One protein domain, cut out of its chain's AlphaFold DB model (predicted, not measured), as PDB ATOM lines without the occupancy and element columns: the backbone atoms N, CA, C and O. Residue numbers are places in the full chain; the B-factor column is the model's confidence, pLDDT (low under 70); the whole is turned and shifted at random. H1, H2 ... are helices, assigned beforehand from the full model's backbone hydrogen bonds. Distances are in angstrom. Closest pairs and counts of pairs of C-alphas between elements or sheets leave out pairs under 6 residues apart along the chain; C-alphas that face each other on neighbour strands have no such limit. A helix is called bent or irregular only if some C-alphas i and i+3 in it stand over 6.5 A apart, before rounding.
ATOM      1  N   THR A 198     -49.354  -0.687  32.781       95.25
ATOM      2  CA  THR A 198     -50.038   0.388  33.516       95.25
ATOM      3  C   THR A 198     -51.163  -0.143  34.403       95.25
ATOM      4  O   THR A 198     -52.054   0.594  34.802       95.25
ATOM      5  N   THR A 199     -51.125  -1.439  34.726       96.06
ATOM      6  CA  THR A 199     -52.160  -2.132  35.506       96.06
ATOM      7  C   THR A 199     -52.089  -1.840  37.004       96.06
ATOM      8  O   THR A 199     -53.088  -1.994  37.700       96.06
ATOM      9  N   SER A 200     -50.931  -1.421  37.524       97.25
ATOM     10  CA  SER A 200     -50.771  -1.017  38.924       97.25
ATOM     11  C   SER A 200     -49.560  -0.105  39.122       97.25
ATOM     12  O   SER A 200     -48.660  -0.039  38.280       97.25
ATOM     13  N   HIS A 201     -49.496   0.556  40.283       97.56
ATOM     14  CA  HIS A 201     -48.356   1.389  40.669       97.56
ATOM     15  C   HIS A 201     -47.021   0.620  40.675       97.56
ATOM     16  O   HIS A 201     -45.983   1.213  40.395       97.56
ATOM     17  N   PHE A 202     -47.042  -0.685  40.964       98.19
ATOM     18  CA  PHE A 202     -45.839  -1.488  41.218       98.19
ATOM     19  C   PHE A 202     -45.150  -2.015  39.954       98.19
ATOM     20  O   PHE A 202     -44.014  -2.480  40.020       98.19
ATOM     21  N   VAL A 203     -45.812  -1.899  38.800       97.00
ATOM     22  CA  VAL A 203     -45.282  -2.335  37.497       97.00
ATOM     23  C   VAL A 203     -45.109  -1.188  36.505       97.00
ATOM     24  O   VAL A 203     -44.498  -1.374  35.460       97.00
ATOM     25  N   ALA A 204     -45.624   0.002  36.819       96.94
ATOM     26  CA  ALA A 204     -45.682   1.138  35.900       96.94
ATOM     27  C   ALA A 204     -44.436   2.033  35.902       96.94
ATOM     28  O   ALA A 204     -44.445   3.110  35.297       96.94
ATOM     29  N   SER A 205     -43.370   1.618  36.589       96.75
ATOM     30  CA  SER A 205     -42.151   2.410  36.734       96.75
ATOM     31  C   SER A 205     -40.899   1.549  36.848       96.75
ATOM     32  O   SER A 205     -40.924   0.483  37.458       96.75
ATOM     33  N   ASN A 206     -39.797   2.049  36.297       96.75
ATOM     34  CA  ASN A 206     -38.448   1.560  36.555       96.75
ATOM     35  C   ASN A 206     -37.833   2.258  37.774       96.75
ATOM     36  O   ASN A 206     -38.111   3.422  38.031       96.75
ATOM     37  N   ASN A 207     -36.945   1.562  38.476       97.56
ATOM     38  CA  ASN A 207     -36.196   2.024  39.632       97.56
ATOM     39  C   ASN A 207     -34.696   1.975  39.327       97.56
ATOM     40  O   ASN A 207     -34.200   1.023  38.729       97.56
ATOM     41  N   ILE A 208     -33.965   2.973  39.808       96.81
ATOM     42  CA  ILE A 208     -32.508   3.066  39.748       96.81
ATOM     43  C   ILE A 208     -32.019   3.224  41.186       96.81
ATOM     44  O   ILE A 208     -31.835   4.327  41.692       96.81
ATOM     45  N   VAL A 209     -31.829   2.110  41.892       96.88
ATOM     46  CA  VAL A 209     -31.509   2.111  43.336       96.88
ATOM     47  C   VAL A 209     -30.015   2.304  43.636       96.88
ATOM     48  O   VAL A 209     -29.573   2.187  44.776       96.88
ATOM     49  N   HIS A 210     -29.214   2.631  42.618       95.44
ATOM     50  CA  HIS A 210     -27.780   2.868  42.764       95.44
ATOM     51  C   HIS A 210     -27.491   4.073  43.676       95.44
ATOM     52  O   HIS A 210     -28.052   5.158  43.500       95.44
ATOM     53  N   ARG A 211     -26.566   3.916  44.630       94.00
ATOM     54  CA  ARG A 211     -26.270   4.941  45.647       94.00
ATOM     55  C   ARG A 211     -25.824   6.272  45.039       94.00
ATOM     56  O   ARG A 211     -26.326   7.315  45.440       94.00
ATOM     57  N   GLY A 212     -24.921   6.242  44.057       92.25
ATOM     58  CA  GLY A 212     -24.422   7.461  43.408       92.25
ATOM     59  C   GLY A 212     -25.520   8.250  42.686       92.25
ATOM     60  O   GLY A 212     -25.567   9.471  42.799       92.25
ATOM     61  N   TYR A 213     -26.456   7.546  42.036       94.19
ATOM     62  CA  TYR A 213     -27.611   8.163  41.372       94.19
ATOM     63  C   TYR A 213     -28.495   8.879  42.394       94.19
ATOM     64  O   TYR A 213     -28.893  10.027  42.207       94.19
ATOM     65  N   ASN A 214     -28.766   8.215  43.515       96.06
ATOM     66  CA  ASN A 214     -29.688   8.716  44.525       96.06
ATOM     67  C   ASN A 214     -29.096   9.815  45.420       96.06
ATOM     68  O   ASN A 214     -29.861  10.624  45.939       96.06
ATOM     69  N   ILE A 215     -27.768   9.920  45.542       93.75
ATOM     70  CA  ILE A 215     -27.120  11.086  46.169       93.75
ATOM     71  C   ILE A 215     -27.421  12.361  45.371       93.75
ATOM     72  O   ILE A 215     -27.742  13.389  45.958       93.75
ATOM     73  N   LEU A 216     -27.346  12.293  44.040       92.38
ATOM     74  CA  LEU A 216     -27.492  13.471  43.181       92.38
ATOM     75  C   LEU A 216     -28.940  13.807  42.830       92.38
ATOM     76  O   LEU A 216     -29.244  14.959  42.534       92.38
ATOM     77  N   THR A 217     -29.835  12.824  42.893       95.38
ATOM     78  CA  THR A 217     -31.258  12.998  42.571       95.38
ATOM     79  C   THR A 217     -32.165  13.006  43.803       95.38
ATOM     80  O   THR A 217     -33.387  13.004  43.672       95.38
ATOM     81  N   GLY A 218     -31.594  12.978  45.012       96.44
ATOM     82  CA  GLY A 218     -32.363  12.936  46.255       96.44
ATOM     83  C   GLY A 218     -33.275  11.712  46.319       96.44
ATOM     84  O   GLY A 218     -34.466  11.849  46.532       96.44
ATOM     85  N   ASN A 219     -32.752  10.507  46.097       98.31
ATOM     86  CA  ASN A 219     -33.530   9.259  46.104       98.31
ATOM     87  C   ASN A 219     -34.651   9.152  45.046       98.31
ATOM     88  O   ASN A 219     -35.528   8.295  45.178       98.31
ATOM     89  N   LEU A 220     -34.642   9.968  43.985       97.00
ATOM     90  CA  LEU A 220     -35.655   9.885  42.924       97.00
ATOM     91  C   LEU A 220     -35.643   8.531  42.194       97.00
ATOM     92  O   LEU A 220     -36.669   8.092  41.686       97.00
ATOM     93  N   GLY A 221     -34.505   7.832  42.195       97.19
ATOM     94  CA  GLY A 221     -34.369   6.514  41.587       97.19
ATOM     95  C   GLY A 221     -35.257   5.441  42.228       97.19
ATOM     96  O   GLY A 221     -35.534   4.429  41.591       97.19
ATOM     97  N   TYR A 222     -35.785   5.658  43.436       98.44
ATOM     98  CA  TYR A 222     -36.843   4.829  44.029       98.44
ATOM     99  C   TYR A 222     -38.222   5.187  43.442       98.44
ATOM    100  O   TYR A 222     -39.185   5.474  44.159       98.44
ATOM    101  N   HIS A 223     -38.305   5.202  42.111       98.19
ATOM    102  CA  HIS A 223     -39.373   5.853  41.356       98.19
ATOM    103  C   HIS A 223     -40.733   5.174  41.531       98.19
ATOM    104  O   HIS A 223     -41.754   5.852  41.610       98.19
ATOM    105  N   THR A 224     -40.778   3.847  41.692       98.56
ATOM    106  CA  THR A 224     -42.031   3.144  42.019       98.56
ATOM    107  C   THR A 224     -42.589   3.602  43.367       98.56
ATOM    108  O   THR A 224     -43.787   3.853  43.482       98.56
ATOM    109  N   ALA A 225     -41.737   3.757  44.386       98.69
ATOM    110  CA  ALA A 225     -42.158   4.250  45.698       98.69
ATOM    111  C   ALA A 225     -42.637   5.704  45.609       98.69
ATOM    112  O   ALA A 225     -43.672   6.055  46.176       98.69
ATOM    113  N   HIS A 226     -41.921   6.517  44.831       98.50
ATOM    114  CA  HIS A 226     -42.302   7.888  44.532       98.50
ATOM    115  C   HIS A 226     -43.682   7.970  43.855       98.50
ATOM    116  O   HIS A 226     -44.547   8.717  44.300       98.50
ATOM    117  N   HIS A 227     -43.947   7.153  42.840       98.25
ATOM    118  CA  HIS A 227     -45.239   7.121  42.157       98.25
ATOM    119  C   HIS A 227     -46.376   6.539  43.001       98.25
ATOM    120  O   HIS A 227     -47.511   7.003  42.899       98.25
ATOM    121  N   TYR A 228     -46.080   5.555  43.852       98.25
ATOM    122  CA  TYR A 228     -47.049   4.969  44.775       98.25
ATOM    123  C   TYR A 228     -47.489   5.966  45.862       98.25
ATOM    124  O   TYR A 228     -48.666   6.008  46.224       98.25
ATOM    125  N   ARG A 229     -46.568   6.794  46.380       97.81
ATOM    126  CA  ARG A 229     -46.855   7.839  47.382       97.81
ATOM    127  C   ARG A 229     -46.087   9.141  47.077       97.81
ATOM    128  O   ARG A 229     -45.111   9.442  47.764       97.81
ATOM    129  N   PRO A 230     -46.559   9.972  46.128       95.75
ATOM    130  CA  PRO A 230     -45.815  11.153  45.666       95.75
ATOM    131  C   PRO A 230     -45.594  12.231  46.729       95.75
ATOM    132  O   PRO A 230     -44.620  12.967  46.655       95.75
ATOM    133  N   GLY A 231     -46.453  12.305  47.751       95.94
ATOM    134  CA  GLY A 231     -46.307  13.261  48.855       95.94
ATOM    135  C   GLY A 231     -45.283  12.868  49.928       95.94
ATOM    136  O   GLY A 231     -45.114  13.608  50.898       95.94
ATOM    137  N   VAL A 232     -44.633  11.703  49.816       97.81
ATOM    138  CA  VAL A 232     -43.585  11.284  50.756       97.81
ATOM    139  C   VAL A 232     -42.308  12.063  50.473       97.81
ATOM    140  O   VAL A 232     -41.858  12.152  49.334       97.81
ATOM    141  N   HIS A 233     -41.704  12.610  51.529       98.56
ATOM    142  CA  HIS A 233     -40.442  13.326  51.415       98.56
ATOM    143  C   HIS A 233     -39.349  12.425  50.829       98.56
ATOM    144  O   HIS A 233     -39.207  11.263  51.218       98.56
ATOM    145  N   TRP A 234     -38.533  12.983  49.941       98.44
ATOM    146  CA  TRP A 234     -37.543  12.254  49.154       98.44
ATOM    147  C   TRP A 234     -36.537  11.463  50.015       98.44
ATOM    148  O   TRP A 234     -36.154  10.341  49.681       98.44
ATOM    149  N   SER A 235     -36.190  11.961  51.209       98.38
ATOM    150  CA  SER A 235     -35.307  11.246  52.151       98.38
ATOM    151  C   SER A 235     -35.905   9.943  52.702       98.38
ATOM    152  O   SER A 235     -35.179   9.108  53.237       98.38
ATOM    153  N   ARG A 236     -37.222   9.748  52.575       98.62
ATOM    154  CA  ARG A 236     -37.969   8.593  53.099       98.62
ATOM    155  C   ARG A 236     -38.314   7.560  52.025       98.62
ATOM    156  O   ARG A 236     -38.746   6.461  52.372       98.62
ATOM    157  N   LEU A 237     -38.082   7.872  50.748       98.69
ATOM    158  CA  LEU A 237     -38.335   6.957  49.631       98.69
ATOM    159  C   LEU A 237     -37.609   5.605  49.747       98.69
ATOM    160  O   LEU A 237     -38.255   4.603  49.449       98.69
ATOM    161  N   PRO A 238     -36.351   5.508  50.235       98.56
ATOM    162  CA  PRO A 238     -35.693   4.208  50.391       98.56
ATOM    163  C   PRO A 238     -36.433   3.274  51.360       98.56
ATOM    164  O   PRO A 238     -36.627   2.096  51.067       98.56
ATOM    165  N   ALA A 239     -36.899   3.807  52.495       98.56
ATOM    166  CA  ALA A 239     -37.645   3.036  53.490       98.56
ATOM    167  C   ALA A 239     -39.025   2.620  52.960       98.56
ATOM    168  O   ALA A 239     -39.436   1.472  53.131       98.56
ATOM    169  N   LEU A 240     -39.718   3.528  52.262       98.75
ATOM    170  CA  LEU A 240     -40.979   3.198  51.599       98.75
ATOM    171  C   LEU A 240     -40.776   2.104  50.548       98.75
ATOM    172  O   LEU A 240     -41.528   1.134  50.537       98.75
ATOM    173  N   HIS A 241     -39.751   2.224  49.703       98.69
ATOM    174  CA  HIS A 241     -39.434   1.228  48.688       98.69
ATOM    175  C   HIS A 241     -39.185  -0.149  49.307       98.69
ATOM    176  O   HIS A 241     -39.775  -1.121  48.852       98.69
ATOM    177  N   ALA A 242     -38.402  -0.236  50.386       98.38
ATOM    178  CA  ALA A 242     -38.169  -1.499  51.086       98.38
ATOM    179  C   ALA A 242     -39.481  -2.172  51.538       98.38
ATOM    180  O   ALA A 242     -39.631  -3.383  51.385       98.38
ATOM    181  N   SER A 243     -40.461  -1.394  52.014       98.44
ATOM    182  CA  SER A 243     -41.765  -1.928  52.440       98.44
ATOM    183  C   SER A 243     -42.628  -2.476  51.295       98.44
ATOM    184  O   SER A 243     -43.489  -3.314  51.542       98.44
ATOM    185  N   ILE A 244     -42.388  -2.047  50.049       98.56
ATOM    186  CA  ILE A 244     -43.153  -2.468  48.862       98.56
ATOM    187  C   ILE A 244     -42.332  -3.297  47.868       98.56
ATOM    188  O   ILE A 244     -42.873  -3.709  46.849       98.56
ATOM    189  N   ALA A 245     -41.045  -3.549  48.132       98.38
ATOM    190  CA  ALA A 245     -40.136  -4.199  47.184       98.38
ATOM    191  C   ALA A 245     -40.658  -5.573  46.727       98.38
ATOM    192  O   ALA A 245     -40.631  -5.878  45.539       98.38
ATOM    193  N   HIS A 246     -41.270  -6.332  47.643       98.25
ATOM    194  CA  HIS A 246     -41.914  -7.624  47.379       98.25
ATOM    195  C   HIS A 246     -43.088  -7.576  46.376       98.25
ATOM    196  O   HIS A 246     -43.542  -8.625  45.931       98.25
ATOM    197  N   LEU A 247     -43.577  -6.386  46.013       98.44
ATOM    198  CA  LEU A 247     -44.633  -6.169  45.017       98.44
ATOM    199  C   LEU A 247     -44.081  -5.762  43.639       98.44
ATOM    200  O   LEU A 247     -44.845  -5.670  42.679       98.44
ATOM    201  N   ILE A 248     -42.776  -5.494  43.535       98.50
ATOM    202  CA  ILE A 248     -42.131  -4.930  42.344       98.50
ATOM    203  C   ILE A 248     -41.392  -6.045  41.590       98.50
ATOM    204  O   ILE A 248     -40.509  -6.669  42.179       98.50
ATOM    205  N   PRO A 249     -41.703  -6.306  40.305       97.69
ATOM    206  CA  PRO A 249     -40.990  -7.302  39.505       97.69
ATOM    207  C   PRO A 249     -39.507  -6.984  39.285       97.69
ATOM    208  O   PRO A 249     -39.091  -5.824  39.287       97.69
ATOM    209  N   ALA A 250     -38.701  -8.018  39.035       96.69
ATOM    210  CA  ALA A 250     -37.254  -7.865  38.865       96.69
ATOM    211  C   ALA A 250     -36.861  -7.006  37.649       96.69
ATOM    212  O   ALA A 250     -35.861  -6.293  37.680       96.69
ATOM    213  N   ASP A 251     -37.670  -7.003  36.591       95.56
ATOM    214  CA  ASP A 251     -37.420  -6.200  35.391       95.56
ATOM    215  C   ASP A 251     -37.735  -4.699  35.566       95.56
ATOM    216  O   ASP A 251     -37.566  -3.917  34.629       95.56
ATOM    217  N   CYS A 252     -38.160  -4.265  36.758       96.81
ATOM    218  CA  CYS A 252     -38.304  -2.856  37.128       96.81
ATOM    219  C   CYS A 252     -37.003  -2.210  37.627       96.81
ATOM    220  O   CYS A 252     -37.070  -1.082  38.098       96.81
ATOM    221  N   TYR A 253     -35.846  -2.875  37.600       96.75
ATOM    222  CA  TYR A 253     -34.607  -2.333  38.173       96.75
ATOM    223  C   TYR A 253     -33.532  -2.144  37.109       96.75
ATOM    224  O   TYR A 253     -33.154  -3.095  36.422       96.75
ATOM    225  N   LEU A 254     -33.036  -0.912  36.992       95.44
ATOM    226  CA  LEU A 254     -32.087  -0.499  35.967       95.44
ATOM    227  C   LEU A 254     -30.730  -0.090  36.556       95.44
ATOM    228  O   LEU A 254     -30.640   0.385  37.693       95.44
ATOM    229  N   THR A 255     -29.671  -0.207  35.750       94.50
ATOM    230  CA  THR A 255     -28.397   0.475  36.020       94.50
ATOM    231  C   THR A 255     -28.591   1.993  36.056       94.50
ATOM    232  O   THR A 255     -29.534   2.516  35.465       94.50
ATOM    233  N   PRO A 256     -27.683   2.749  36.696       90.88
ATOM    234  CA  PRO A 256     -27.722   4.203  36.630       90.88
ATOM    235  C   PRO A 256     -27.356   4.768  35.256       90.88
ATOM    236  O   PRO A 256     -27.565   5.949  35.064       90.88
ATOM    237  N   GLY A 257     -26.814   3.994  34.310       85.94
ATOM    238  CA  GLY A 257     -26.286   4.532  33.050       85.94
ATOM    239  C   GLY A 257     -25.121   5.520  33.240       85.94
ATOM    240  O   GLY A 257     -24.580   5.667  34.336       85.94
ATOM    241  N   LEU A 258     -24.723   6.197  32.161       71.69
ATOM    242  CA  LEU A 258     -23.655   7.203  32.138       71.69
ATOM    243  C   LEU A 258     -24.238   8.555  31.693       71.69
ATOM    244  O   LEU A 258     -25.050   8.578  30.775       71.69
ATOM    245  N   PRO A 259     -23.929   9.693  32.332       61.91
ATOM    246  CA  PRO A 259     -23.751   9.823  33.775       61.91
ATOM    247  C   PRO A 259     -24.999   9.398  34.579       61.91
ATOM    248  O   PRO A 259     -24.821   9.085  35.741       61.91
ATOM    249  N   TRP A 260     -26.210   9.350  33.986       67.81
ATOM    250  CA  TRP A 260     -27.472   8.937  34.654       67.81
ATOM    251  C   TRP A 260     -28.494   8.190  33.766       67.81
ATOM    252  O   TRP A 260     -29.516   7.727  34.270       67.81
ATOM    253  N   TYR A 261     -28.267   8.090  32.450       77.69
ATOM    254  CA  TYR A 261     -29.266   7.556  31.509       77.69
ATOM    255  C   TYR A 261     -28.660   6.735  30.369       77.69
ATOM    256  O   TYR A 261     -29.221   5.713  29.977       77.69
ATOM    257  N   PHE A 262     -27.510   7.137  29.813       80.81
ATOM    258  CA  PHE A 262     -26.959   6.436  28.653       80.81
ATOM    259  C   PHE A 262     -26.533   5.014  29.018       80.81
ATOM    260  O   PHE A 262     -25.849   4.797  30.016       80.81
ATOM    261  N   GLY A 263     -26.921   4.039  28.195       83.69
ATOM    262  CA  GLY A 263     -26.545   2.639  28.404       83.69
ATOM    263  C   GLY A 263     -27.211   1.985  29.615       83.69
ATOM    264  O   GLY A 263     -26.650   1.037  30.167       83.69
ATOM    265  N   GLN A 264     -28.381   2.478  30.039       90.94
ATOM    266  CA  GLN A 264     -29.197   1.782  31.029       90.94
ATOM    267  C   GLN A 264     -29.481   0.339  30.588       90.94
ATOM    268  O   GLN A 264     -29.684   0.069  29.402       90.94
ATOM    269  N   ARG A 265     -29.466  -0.585  31.552       92.50
ATOM    270  CA  ARG A 265     -29.782  -2.008  31.371       92.50
ATOM    271  C   ARG A 265     -30.599  -2.526  32.538       92.50
ATOM    272  O   ARG A 265     -30.451  -2.005  33.643       92.50
ATOM    273  N   VAL A 266     -31.412  -3.548  32.306       94.44
ATOM    274  CA  VAL A 266     -32.107  -4.259  33.384       94.44
ATOM    275  C   VAL A 266     -31.088  -5.072  34.183       94.44
ATOM    276  O   VAL A 266     -30.345  -5.861  33.618       94.44
ATOM    277  N   VAL A 267     -31.045  -4.886  35.503       94.81
ATOM    278  CA  VAL A 267     -30.088  -5.587  36.389       94.81
ATOM    279  C   VAL A 267     -30.741  -6.388  37.500       94.81
ATOM    280  O   VAL A 267     -30.050  -7.095  38.229       94.81
ATOM    281  N   GLY A 268     -32.063  -6.306  37.631       95.62
ATOM    282  CA  GLY A 268     -32.745  -6.900  38.768       95.62
ATOM    283  C   GLY A 268     -32.539  -6.106  40.063       95.62
ATOM    284  O   GLY A 268     -31.783  -5.127  40.109       95.62
ATOM    285  N   PRO A 269     -33.259  -6.485  41.126       95.81
ATOM    286  CA  PRO A 269     -33.097  -5.867  42.429       95.81
ATOM    287  C   PRO A 269     -31.717  -6.219  43.020       95.81
ATOM    288  O   PRO A 269     -31.119  -7.229  42.639       95.81
ATOM    289  N   PRO A 270     -31.201  -5.433  43.982       94.88
ATOM    290  CA  PRO A 270     -30.014  -5.801  44.748       94.88
ATOM    291  C   PRO A 270     -30.114  -7.211  45.340       94.88
ATOM    292  O   PRO A 270     -31.199  -7.662  45.713       94.88
ATOM    293  N   LEU A 271     -28.973  -7.892  45.475       94.50
ATOM    294  CA  LEU A 271     -28.919  -9.250  46.019       94.50
ATOM    295  C   LEU A 271     -29.631  -9.329  47.381       94.50
ATOM    296  O   LEU A 271     -29.348  -8.546  48.285       94.50
ATOM    297  N   GLY A 272     -30.557 -10.281  47.514       93.06
ATOM    298  CA  GLY A 272     -31.332 -10.502  48.739       93.06
ATOM    299  C   GLY A 272     -32.542  -9.576  48.931       93.06
ATOM    300  O   GLY A 272     -33.293  -9.772  49.883       93.06
ATOM    301  N   MET A 273     -32.779  -8.599  48.047       96.19
ATOM    302  CA  MET A 273     -33.996  -7.786  48.095       96.19
ATOM    303  C   MET A 273     -35.204  -8.589  47.562       96.19
ATOM    304  O   MET A 273     -35.126  -9.171  46.473       96.19
ATOM    305  N   PRO A 274     -36.336  -8.622  48.294       96.50
ATOM    306  CA  PRO A 274     -37.540  -9.303  47.831       96.50
ATOM    307  C   PRO A 274     -38.119  -8.601  46.600       96.50
ATOM    308  O   PRO A 274     -38.035  -7.380  46.475       96.50
ATOM    309  N   HIS A 275     -38.730  -9.374  45.708       97.25
ATOM    310  CA  HIS A 275     -39.353  -8.883  44.482       97.25
ATOM    311  C   HIS A 275     -40.549  -9.756  44.101       97.25
ATOM    312  O   HIS A 275     -40.645 -10.912  44.521       97.25
ATOM    313  N   ALA A 276     -41.461  -9.199  43.310       97.44
ATOM    314  CA  ALA A 276     -42.608  -9.939  42.798       97.44
ATOM    315  C   ALA A 276     -42.218 -10.837  41.618       97.44
ATOM    316  O   ALA A 276     -41.326 -10.512  40.830       97.44
ATOM    317  N   ALA A 277     -42.940 -11.946  41.460       95.38
ATOM    318  CA  ALA A 277     -42.881 -12.752  40.248       95.38
ATOM    319  C   ALA A 277     -43.547 -12.028  39.059       95.38
ATOM    320  O   ALA A 277     -44.398 -11.154  39.234       95.38
ATOM    321  N   GLY A 278     -43.198 -12.444  37.841       93.56
ATOM    322  CA  GLY A 278     -43.765 -11.913  36.599       93.56
ATOM    323  C   GLY A 278     -42.927 -10.800  35.968       93.56
ATOM    324  O   GLY A 278     -41.760 -10.612  36.297       93.56
ATOM    325  N   SER A 279     -43.533 -10.089  35.016       93.44
ATOM    326  CA  SER A 279     -42.880  -9.032  34.238       93.44
ATOM    327  C   SER A 279     -43.716  -7.760  34.228       93.44
ATOM    328  O   SER A 279     -44.946  -7.797  34.100       93.44
ATOM    329  N   SER A 280     -43.016  -6.635  34.325       94.06
ATOM    330  CA  SER A 280     -43.559  -5.288  34.209       94.06
ATOM    331  C   SER A 280     -43.552  -4.744  32.781       94.06
ATOM    332  O   SER A 280     -44.086  -3.662  32.558       94.06
ATOM    333  N   VAL A 281     -42.980  -5.452  31.805       92.50
ATOM    334  CA  VAL A 281     -43.024  -5.053  30.390       92.50
ATOM    335  C   VAL A 281     -44.439  -5.265  29.856       92.50
ATOM    336  O   VAL A 281     -45.034  -6.318  30.078       92.50
ATOM    337  N   ALA A 282     -45.008  -4.255  29.196       88.75
ATOM    338  CA  ALA A 282     -46.331  -4.384  28.590       88.75
ATOM    339  C   ALA A 282     -46.307  -5.390  27.437       88.75
ATOM    340  O   ALA A 282     -45.379  -5.378  26.640       88.75
ATOM    341  N   ASP A 283     -47.337  -6.230  27.334       86.06
ATOM    342  CA  ASP A 283     -47.334  -7.393  26.432       86.06
ATOM    343  C   ASP A 283     -47.226  -6.998  24.944       86.06
ATOM    344  O   ASP A 283     -46.711  -7.747  24.119       86.06
ATOM    345  N   ASP A 284     -47.665  -5.785  24.603       83.69
ATOM    346  CA  ASP A 284     -47.592  -5.193  23.265       83.69
ATOM    347  C   ASP A 284     -46.344  -4.316  23.043       83.69
ATOM    348  O   ASP A 284     -46.206  -3.649  22.013       83.69
ATOM    349  N   CYS A 285     -45.429  -4.295  24.011       81.62
ATOM    350  CA  CYS A 285     -44.220  -3.492  24.003       81.62
ATOM    351  C   CYS A 285     -42.985  -4.376  24.176       81.62
ATOM    352  O   CYS A 285     -42.955  -5.317  24.959       81.62
ATOM    353  N   ARG A 286     -41.897  -4.019  23.492       75.50
ATOM    354  CA  ARG A 286     -40.568  -4.493  23.893       75.50
ATOM    355  C   ARG A 286     -40.053  -3.595  25.011       75.50
ATOM    356  O   ARG A 286     -40.395  -2.408  25.041       75.50
ATOM    357  N   SER A 287     -39.214  -4.143  25.891       71.69
ATOM    358  CA  SER A 287     -38.491  -3.311  26.851       71.69
ATOM    359  C   SER A 287     -37.749  -2.205  26.100       71.69
ATOM    360  O   SER A 287     -37.065  -2.466  25.109       71.69
ATOM    361  N   THR A 288     -37.918  -0.966  26.556       80.19
ATOM    362  CA  THR A 288     -37.196   0.194  26.011       80.19
ATOM    363  C   THR A 288     -35.750   0.241  26.494       80.19
ATOM    364  O   THR A 288     -34.940   0.971  25.932       80.19
ATOM    365  N   VAL A 289     -35.429  -0.579  27.496       78.56
ATOM    366  CA  VAL A 289     -34.107  -0.730  28.089       78.56
ATOM    367  C   VAL A 289     -33.649  -2.180  27.879       78.56
ATOM    368  O   VAL A 289     -34.369  -3.094  28.292       78.56
ATOM    369  N   PRO A 290     -32.507  -2.431  27.216       71.31
ATOM    370  CA  PRO A 290     -31.986  -3.786  27.030       71.31
ATOM    371  C   PRO A 290     -31.761  -4.506  28.368       71.31
ATOM    372  O   PRO A 290     -31.461  -3.859  29.373       71.31
ATOM    373  N   ALA A 291     -31.899  -5.833  28.371       60.12
ATOM    374  CA  ALA A 291     -31.427  -6.670  29.476       60.12
ATOM    375  C   ALA A 291     -29.894  -6.775  29.460       60.12
ATOM    376  O   ALA A 291     -29.315  -6.779  28.347       60.12
TER     377      ALA A 291
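What this domain is: This is residues 198 to 291 of the 291 residues of the protein "Fatty acid desaturase" of Polyangiaceae bacterium (UniProt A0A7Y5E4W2). Little of this domain is regular: a compact body made mostly of loops, with H3 and the short H2 crossing on one side and the small H1 away from both. The long stretch of residues 248 to 291, 44 residues with no named element, makes wide loops, its C-alphas lying 5 to 21 A from the mean of all C-alphas. The 94 printed residues hold three named helices, H1, H2, H3 in chain order, and no named strand; the class is all helix, with 27 residues in named elements. The radius of gyration of the C-alphas is 12.4 A, the spans 35 by 28 by 25 A.

How they stand to each other: H3, residues 234 to 247, touches H2, residues 223 to 228; their closest C-alphas, of His 241 and Ala 225, are 5.0 A apart. Their lines stand about perpendicular, at 80 degrees. H1, residues 211 to 217, is apart from both. In H2 every O i to N i+4 pair is within hydrogen-bond range; in H1 2 of 3 are, in H3 6 of 10.

Where its parts are: H3 is 20.2 A long and irregular: C-alphas 243 and 246 are 7.6 A apart. It ends at C-alpha 247 (-44.633, -6.169, 45.017). H1 begins at C-alpha 211 (-26.270, 4.941, 45.647).

The domain as a whole: The farthest C-alphas, of Ser 235 and Asp 284, are 35.4 A apart. Both links are tight, and the printed part has no cut. Residues 259, 260 and 291 have pLDDT under 70.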